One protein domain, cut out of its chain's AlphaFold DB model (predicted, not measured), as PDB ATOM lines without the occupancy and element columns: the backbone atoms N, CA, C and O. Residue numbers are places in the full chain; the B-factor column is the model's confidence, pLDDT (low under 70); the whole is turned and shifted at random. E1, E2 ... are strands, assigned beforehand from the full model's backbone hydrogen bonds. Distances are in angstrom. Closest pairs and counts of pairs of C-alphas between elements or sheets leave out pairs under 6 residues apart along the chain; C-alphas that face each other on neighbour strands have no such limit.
ATOM      1  N   GLN A  15       7.835   1.366 -22.261       94.62
ATOM      2  CA  GLN A  15       8.475   0.428 -23.166       94.62
ATOM      3  C   GLN A  15       7.998   0.746 -24.581       94.62
ATOM      4  O   GLN A  15       6.810   0.991 -24.791       94.62
ATOM      5  N   PHE A  16       8.921   0.779 -25.540       90.75
ATOM      6  CA  PHE A  16       8.589   1.012 -26.944       90.75
ATOM      7  C   PHE A  16       8.682  -0.282 -27.730       90.75
ATOM      8  O   PHE A  16       9.658  -1.019 -27.608       90.75
ATOM      9  N   PHE A  17       7.687  -0.521 -28.575       93.00
ATOM     10  CA  PHE A  17       7.650  -1.656 -29.483       93.00
ATOM     11  C   PHE A  17       7.384  -1.160 -30.897       93.00
ATOM     12  O   PHE A  17       6.589  -0.243 -31.103       93.00
ATOM     13  N   CYS A  18       8.021  -1.795 -31.875       90.56
ATOM     14  CA  CYS A  18       7.724  -1.585 -33.282       90.56
ATOM     15  C   CYS A  18       7.079  -2.853 -33.839       90.56
ATOM     16  O   CYS A  18       7.647  -3.938 -33.749       90.56
ATOM     17  N   LYS A  19       5.887  -2.710 -34.428       94.25
ATOM     18  CA  LYS A  19       5.131  -3.831 -35.008       94.25
ATOM     19  C   LYS A  19       5.832  -4.452 -36.224       94.25
ATOM     20  O   LYS A  19       5.660  -5.634 -36.485       94.25
ATOM     21  N   TYR A  20       6.584  -3.645 -36.973       93.81
ATOM     22  CA  TYR A  20       7.133  -4.027 -38.278       93.81
ATOM     23  C   TYR A  20       8.583  -4.511 -38.222       93.81
ATOM     24  O   TYR A  20       9.005  -5.259 -39.095       93.81
ATOM     25  N   ASN A  21       9.353  -4.088 -37.218       90.81
ATOM     26  CA  ASN A  21      10.735  -4.517 -37.037       90.81
ATOM     27  C   ASN A  21      11.049  -4.620 -35.537       90.81
ATOM     28  O   ASN A  21      11.060  -3.589 -34.862       90.81
ATOM     29  N   PRO A  22      11.318  -5.824 -35.005       89.62
ATOM     30  CA  PRO A  22      11.618  -5.999 -33.588       89.62
ATOM     31  C   PRO A  22      12.995  -5.441 -33.193       89.62
ATOM     32  O   PRO A  22      13.234  -5.215 -32.010       89.62
ATOM     33  N   PHE A  23      13.886  -5.179 -34.156       93.19
ATOM     34  CA  PHE A  23      15.228  -4.662 -33.908       93.19
ATOM     35  C   PHE A  23      15.311  -3.173 -34.245       93.19
ATOM     36  O   PHE A  23      15.039  -2.744 -35.367       93.19
ATOM     37  N   GLY A  24      15.713  -2.366 -33.269       93.12
ATOM     38  CA  GLY A  24      15.905  -0.935 -33.460       93.12
ATOM     39  C   GLY A  24      16.063  -0.186 -32.148       93.12
ATOM     40  O   GLY A  24      15.987  -0.769 -31.065       93.12
ATOM     41  N   PHE A  25      16.282   1.122 -32.267       94.31
ATOM     42  CA  PHE A  25      16.459   2.026 -31.138       94.31
ATOM     43  C   PHE A  25      15.483   3.201 -31.239       94.31
ATOM     44  O   PHE A  25      15.343   3.817 -32.294       94.31
ATOM     45  N   CYS A  26      14.835   3.545 -30.129       91.38
ATOM     46  CA  CYS A  26      14.033   4.753 -29.969       91.38
ATOM     47  C   CYS A  26      14.852   5.821 -29.247       91.38
ATOM     48  O   CYS A  26      15.411   5.555 -28.181       91.38
ATOM     49  N   LYS A  27      14.846   7.049 -29.771       93.19
ATOM     50  CA  LYS A  27      15.299   8.236 -29.041       93.19
ATOM     51  C   LYS A  27      14.099   8.896 -28.369       93.19
ATOM     52  O   LYS A  27      13.166   9.323 -29.040       93.19
ATOM     53  N   ILE A  28      14.145   8.989 -27.051       90.94
ATOM     54  CA  ILE A  28      13.094   9.538 -26.200       90.94
ATOM     55  C   ILE A  28      13.620  10.838 -25.603       90.94
ATOM     56  O   ILE A  28      14.725  10.860 -25.059       90.94
ATOM     57  N   SER A  29      12.842  11.913 -25.682       89.69
ATOM     58  CA  SER A  29      13.200  13.203 -25.096       89.69
ATOM     59  C   SER A  29      12.060  13.796 -24.273       89.69
ATOM     60  O   SER A  29      10.887  13.669 -24.615       89.69
ATOM     61  N   ILE A  30      12.412  14.459 -23.170       86.62
ATOM     62  CA  ILE A  30      11.487  15.274 -22.377       86.62
ATOM     63  C   ILE A  30      11.725  16.734 -22.739       86.62
ATOM     64  O   ILE A  30      12.849  17.225 -22.634       86.62
ATOM     65  N   HIS A  31      10.656  17.418 -23.120       83.94
ATOM     66  CA  HIS A  31      10.627  18.840 -23.449       83.94
ATOM     67  C   HIS A  31       9.742  19.555 -22.429       83.94
ATOM     68  O   HIS A  31       8.713  19.008 -22.022       83.94
ATOM     69  N   GLU A  32      10.141  20.739 -21.975       76.06
ATOM     70  CA  GLU A  32       9.350  21.504 -21.008       76.06
ATOM     71  C   GLU A  32       8.102  22.102 -21.659       76.06
ATOM     72  O   GLU A  32       7.042  22.199 -21.042       76.06
ATOM     73  N   LYS A  33       8.230  22.486 -22.927       74.19
ATOM     74  CA  LYS A  33       7.200  23.111 -23.746       74.19
ATOM     75  C   LYS A  33       7.046  22.308 -25.030       74.19
ATOM     76  O   LYS A  33       7.288  22.811 -26.120       74.19
ATOM     77  N   SER A  34       6.590  21.064 -24.899       61.53
ATOM     78  CA  SER A  34       6.370  20.142 -26.025       61.53
ATOM     79  C   SER A  34       5.437  20.689 -27.118       61.53
ATOM     80  O   SER A  34       5.576  20.314 -28.277       61.53
ATOM     81  N   TYR A  35       4.525  21.607 -26.777       64.56
ATOM     82  CA  TYR A  35       3.645  22.300 -27.730       64.56
ATOM     83  C   TYR A  35       4.363  23.382 -28.557       64.56
ATOM     84  O   TYR A  35       3.857  23.826 -29.586       64.56
ATOM     85  N   ILE A  36       5.550  23.814 -28.127       63.12
ATOM     86  CA  ILE A  36       6.418  24.709 -28.881       63.12
ATOM     87  C   ILE A  36       7.424  23.825 -29.615       63.12
ATOM     88  O   ILE A  36       8.478  23.489 -29.084       63.12
ATOM     89  N   TYR A  37       7.137  23.512 -30.880       55.97
ATOM     90  CA  TYR A  37       8.033  22.757 -31.776       55.97
ATOM     91  C   TYR A  37       9.470  23.339 -31.868       55.97
ATOM     92  O   TYR A  37      10.387  22.699 -32.367       55.97
ATOM     93  N   LYS A  38       9.685  24.564 -31.366       56.38
ATOM     94  CA  LYS A  38      10.960  25.296 -31.342       56.38
ATOM     95  C   LYS A  38      11.816  25.081 -30.083       56.38
ATOM     96  O   LYS A  38      12.812  25.786 -29.924       56.38
ATOM     97  N   GLU A  39      11.468  24.180 -29.165       64.69
ATOM     98  CA  GLU A  39      12.349  23.896 -28.022       64.69
ATOM     99  C   GLU A  39      13.605  23.137 -28.484       64.69
ATOM    100  O   GLU A  39      13.605  21.923 -28.663       64.69
ATOM    101  N   THR A  40      14.698  23.879 -28.683       66.31
ATOM    102  CA  THR A  40      15.961  23.374 -29.248       66.31
ATOM    103  C   THR A  40      16.756  22.477 -28.302       66.31
ATOM    104  O   THR A  40      17.619  21.729 -28.756       66.31
ATOM    105  N   LYS A  41      16.492  22.542 -26.991       79.69
ATOM    106  CA  LYS A  41      17.217  21.777 -25.972       79.69
ATOM    107  C   LYS A  41      16.239  20.982 -25.106       79.69
ATOM    108  O   LYS A  41      15.592  21.582 -24.252       79.69
ATOM    109  N   PRO A  42      16.132  19.657 -25.294       84.00
ATOM    110  CA  PRO A  42      15.358  18.816 -24.390       84.00
ATOM    111  C   PRO A  42      15.961  18.836 -22.981       84.00
ATOM    112  O   PRO A  42      17.177  18.912 -22.808       84.00
ATOM    113  N   ILE A  43      15.105  18.697 -21.971       87.50
ATOM    114  CA  ILE A  43      15.498  18.563 -20.562       87.50
ATOM    115  C   ILE A  43      16.327  17.296 -20.348       87.50
ATOM    116  O   ILE A  43      17.243  17.269 -19.528       87.50
ATOM    117  N   SER A  44      15.939  16.219 -21.025       88.56
ATOM    118  CA  SER A  44      16.542  14.902 -20.870       88.56
ATOM    119  C   SER A  44      16.328  14.089 -22.134       88.56
ATOM    120  O   SER A  44      15.298  14.237 -22.796       88.56
ATOM    121  N   VAL A  45      17.301  13.248 -22.468       91.44
ATOM    122  CA  VAL A  45      17.302  12.404 -23.663       91.44
ATOM    123  C   VAL A  45      17.795  11.021 -23.277       91.44
ATOM    124  O   VAL A  45      18.735  10.892 -22.496       91.44
ATOM    125  N   LEU A  46      17.180   9.997 -23.850       93.75
ATOM    126  CA  LEU A  46      17.591   8.614 -23.691       93.75
ATOM    127  C   LEU A  46      17.372   7.861 -24.998       93.75
ATOM    128  O   LEU A  46      16.342   8.025 -25.646       93.75
ATOM    129  N   THR A  47      18.331   7.019 -25.360       94.31
ATOM    130  CA  THR A  47      18.185   6.069 -26.462       94.31
ATOM    131  C   THR A  47      18.015   4.680 -25.870       94.31
ATOM    132  O   THR A  47      18.838   4.265 -25.058       94.31
ATOM    133  N   VAL A  48      16.958   3.970 -26.256       94.62
ATOM    134  CA  VAL A  48      16.681   2.605 -25.783       94.62
ATOM    135  C   VAL A  48      16.368   1.680 -26.942       94.62
ATOM    136  O   VAL A  48      15.792   2.110 -27.938       94.62
ATOM    137  N   ALA A  49      16.729   0.407 -26.810       94.25
ATOM    138  CA  ALA A  49      16.328  -0.608 -27.772       94.25
ATOM    139  C   ALA A  49      14.815  -0.874 -27.687       94.25
ATOM    140  O   ALA A  49      14.205  -0.742 -26.619       94.25
ATOM    141  N   TYR A  50      14.206  -1.273 -28.802       94.50
ATOM    142  CA  TYR A  50      12.823  -1.752 -28.800       94.50
ATOM    143  C   TYR A  50      12.674  -2.951 -27.854       94.50
ATOM    144  O   TYR A  50      13.591  -3.751 -27.681       94.50
ATOM    145  N   GLY A  51      11.530  -3.041 -27.178       91.69
ATOM    146  CA  GLY A  51      11.260  -4.060 -26.167       91.69
ATOM    147  C   GLY A  51      12.008  -3.865 -24.846       91.69
ATOM    148  O   GLY A  51      11.772  -4.628 -23.916       91.69
ATOM    149  N   SER A  52      12.855  -2.843 -24.698       93.56
ATOM    150  CA  SER A  52      13.493  -2.534 -23.413       93.56
ATOM    151  C   SER A  52      12.639  -1.581 -22.579       93.56
ATOM    152  O   SER A  52      12.129  -0.574 -23.081       93.56
ATOM    153  N   VAL A  53      12.501  -1.882 -21.286       95.06
ATOM    154  CA  VAL A  53      11.895  -0.959 -20.319       95.06
ATOM    155  C   VAL A  53      12.835   0.223 -20.122       95.06
ATOM    156  O   VAL A  53      14.043   0.051 -19.961       95.06
ATOM    157  N   PHE A  54      12.284   1.432 -20.112       93.75
ATOM    158  CA  PHE A  54      13.048   2.651 -19.904       93.75
ATOM    159  C   PHE A  54      12.499   3.470 -18.741       93.75
ATOM    160  O   PHE A  54      11.314   3.434 -18.409       93.75
ATOM    161  N   THR A  55      13.388   4.245 -18.126       94.00
ATOM    162  CA  THR A  55      13.048   5.265 -17.133       94.00
ATOM    163  C   THR A  55      13.806   6.534 -17.476       94.00
ATOM    164  O   THR A  55      15.032   6.575 -17.387       94.00
ATOM    165  N   LEU A  56      13.081   7.584 -17.847       92.00
ATOM    166  CA  LEU A  56      13.636   8.883 -18.184       92.00
ATOM    167  C   LEU A  56      13.260   9.902 -17.114       92.00
ATOM    168  O   LEU A  56      12.086  10.179 -16.872       92.00
ATOM    169  N   LYS A  57      14.271  10.466 -16.457       90.56
ATOM    170  CA  LYS A  57      14.098  11.491 -15.424       90.56
ATOM    171  C   LYS A  57      14.453  12.855 -16.002       90.56
ATOM    172  O   LYS A  57      15.459  12.995 -16.696       90.56
ATOM    173  N   GLY A  58      13.643  13.858 -15.686       85.69
ATOM    174  CA  GLY A  58      13.850  15.246 -16.088       85.69
ATOM    175  C   GLY A  58      13.642  16.204 -14.918       85.69
ATOM    176  O   GLY A  58      12.909  15.904 -13.973       85.69
ATOM    177  N   ARG A  59      14.295  17.366 -14.967       84.56
ATOM    178  CA  ARG A  59      14.039  18.478 -14.044       84.56
ATOM    179  C   ARG A  59      13.310  19.581 -14.802       84.56
ATOM    180  O   ARG A  59      13.879  20.144 -15.726       84.56
ATOM    181  N   VAL A  60      12.083  19.879 -14.393       79.12
ATOM    182  CA  VAL A  60      11.253  20.953 -14.961       79.12
ATOM    183  C   VAL A  60      11.229  22.140 -13.999       79.12
ATOM    184  O   VAL A  60      11.251  21.957 -12.778       79.12
ATOM    185  N   ARG A  61      11.193  23.359 -14.523       74.00
ATOM    186  CA  ARG A  61      11.049  24.609 -13.779       74.00
ATOM    187  C   ARG A  61       9.662  25.185 -14.041       74.00
ATOM    188  O   ARG A  61       9.383  25.734 -15.098       74.00
ATOM    189  N   SER A  62       8.800  25.140 -13.033       69.56
ATOM    190  CA  SER A  62       7.455  25.711 -13.137       69.56
ATOM    191  C   SER A  62       7.142  26.620 -11.955       69.56
ATOM    192  O   SER A  62       7.616  26.410 -10.836       69.56
TER     193      SER A  62
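This is residues 15 to 62 of the 69 residues of an uncharacterized protein of Strongyloides venezuelensis (UniProt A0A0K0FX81). What does the domain look like? It is an elongated, loosely built strand hairpin, E1 and E2, with the longer strand E3 folding back beside E2 but pairing with no named strand. A long loop, residues 31 to 43, bulges at one end of the hairpin, and residues 15 to 24 loop round at the other end. What is it made of? The printed part has 48 residues, with three named strands in the order E1, E2, E3 and no named helix; the sheet is E1 - E2, antiparallel, and the class is all strand, although under half of the residues, 22 of 48, are in named elements. The whole is loose, with a radius of gyration of the C-alphas of 12.7 A and spans of 37 by 20 by 12 A.

Where are the strands of the sheet? E1 is residues 25 to 30, 16.6 A from first to last C-alpha, and begins with C-alpha 25 at (16.459, 2.026, -31.138). E2 is residues 44 to 49, 17.0 A long, with C-alpha 44 at (16.542, 14.902, -20.870). Which strand is the longest? E3, residues 53 to 62, has 10 residues and measures 28.0 A, ending with C-alpha 62 at (7.455, 25.711, -13.137).

How do the two strands of the sheet pair? E1 and E2 form a hairpin, antiparallel with 160 degrees between their directions. C-alphas 25 and 49 face each other at 4.3 A, and C-alphas 30 and 44 at 5.3 A. Which backbone atoms join them? N 28 and O 46 are within hydrogen-bond range at 2.8 A, and so are N 48 and O 26 at 2.9 A. Where is the third strand? E3 pairs with no named strand. Its closest C-alphas to E2 are those of Gly 58 and Ser 44, 5.5 A apart, with 6 pairs of C-alphas within 8 A. Toward E1 there are 2 such pairs, the closest being Ile 30 and Gly 58 with their C-alphas 6.7 A apart.

How far does it reach? The two C-alphas farthest apart are those of Tyr 20 and Ser 62, at 38.9 A. Is anything missing, and which links are long? The printed part runs from 15 to 62 with no cut. The link from E1 to E2, 13 residues, is long, and the link from E2 to E3, 3 residues, is tight. Where is the model's confidence low? The mean pLDDT of the printed part is 85.1, and residues 34 to 40 and residue 62 are under 70.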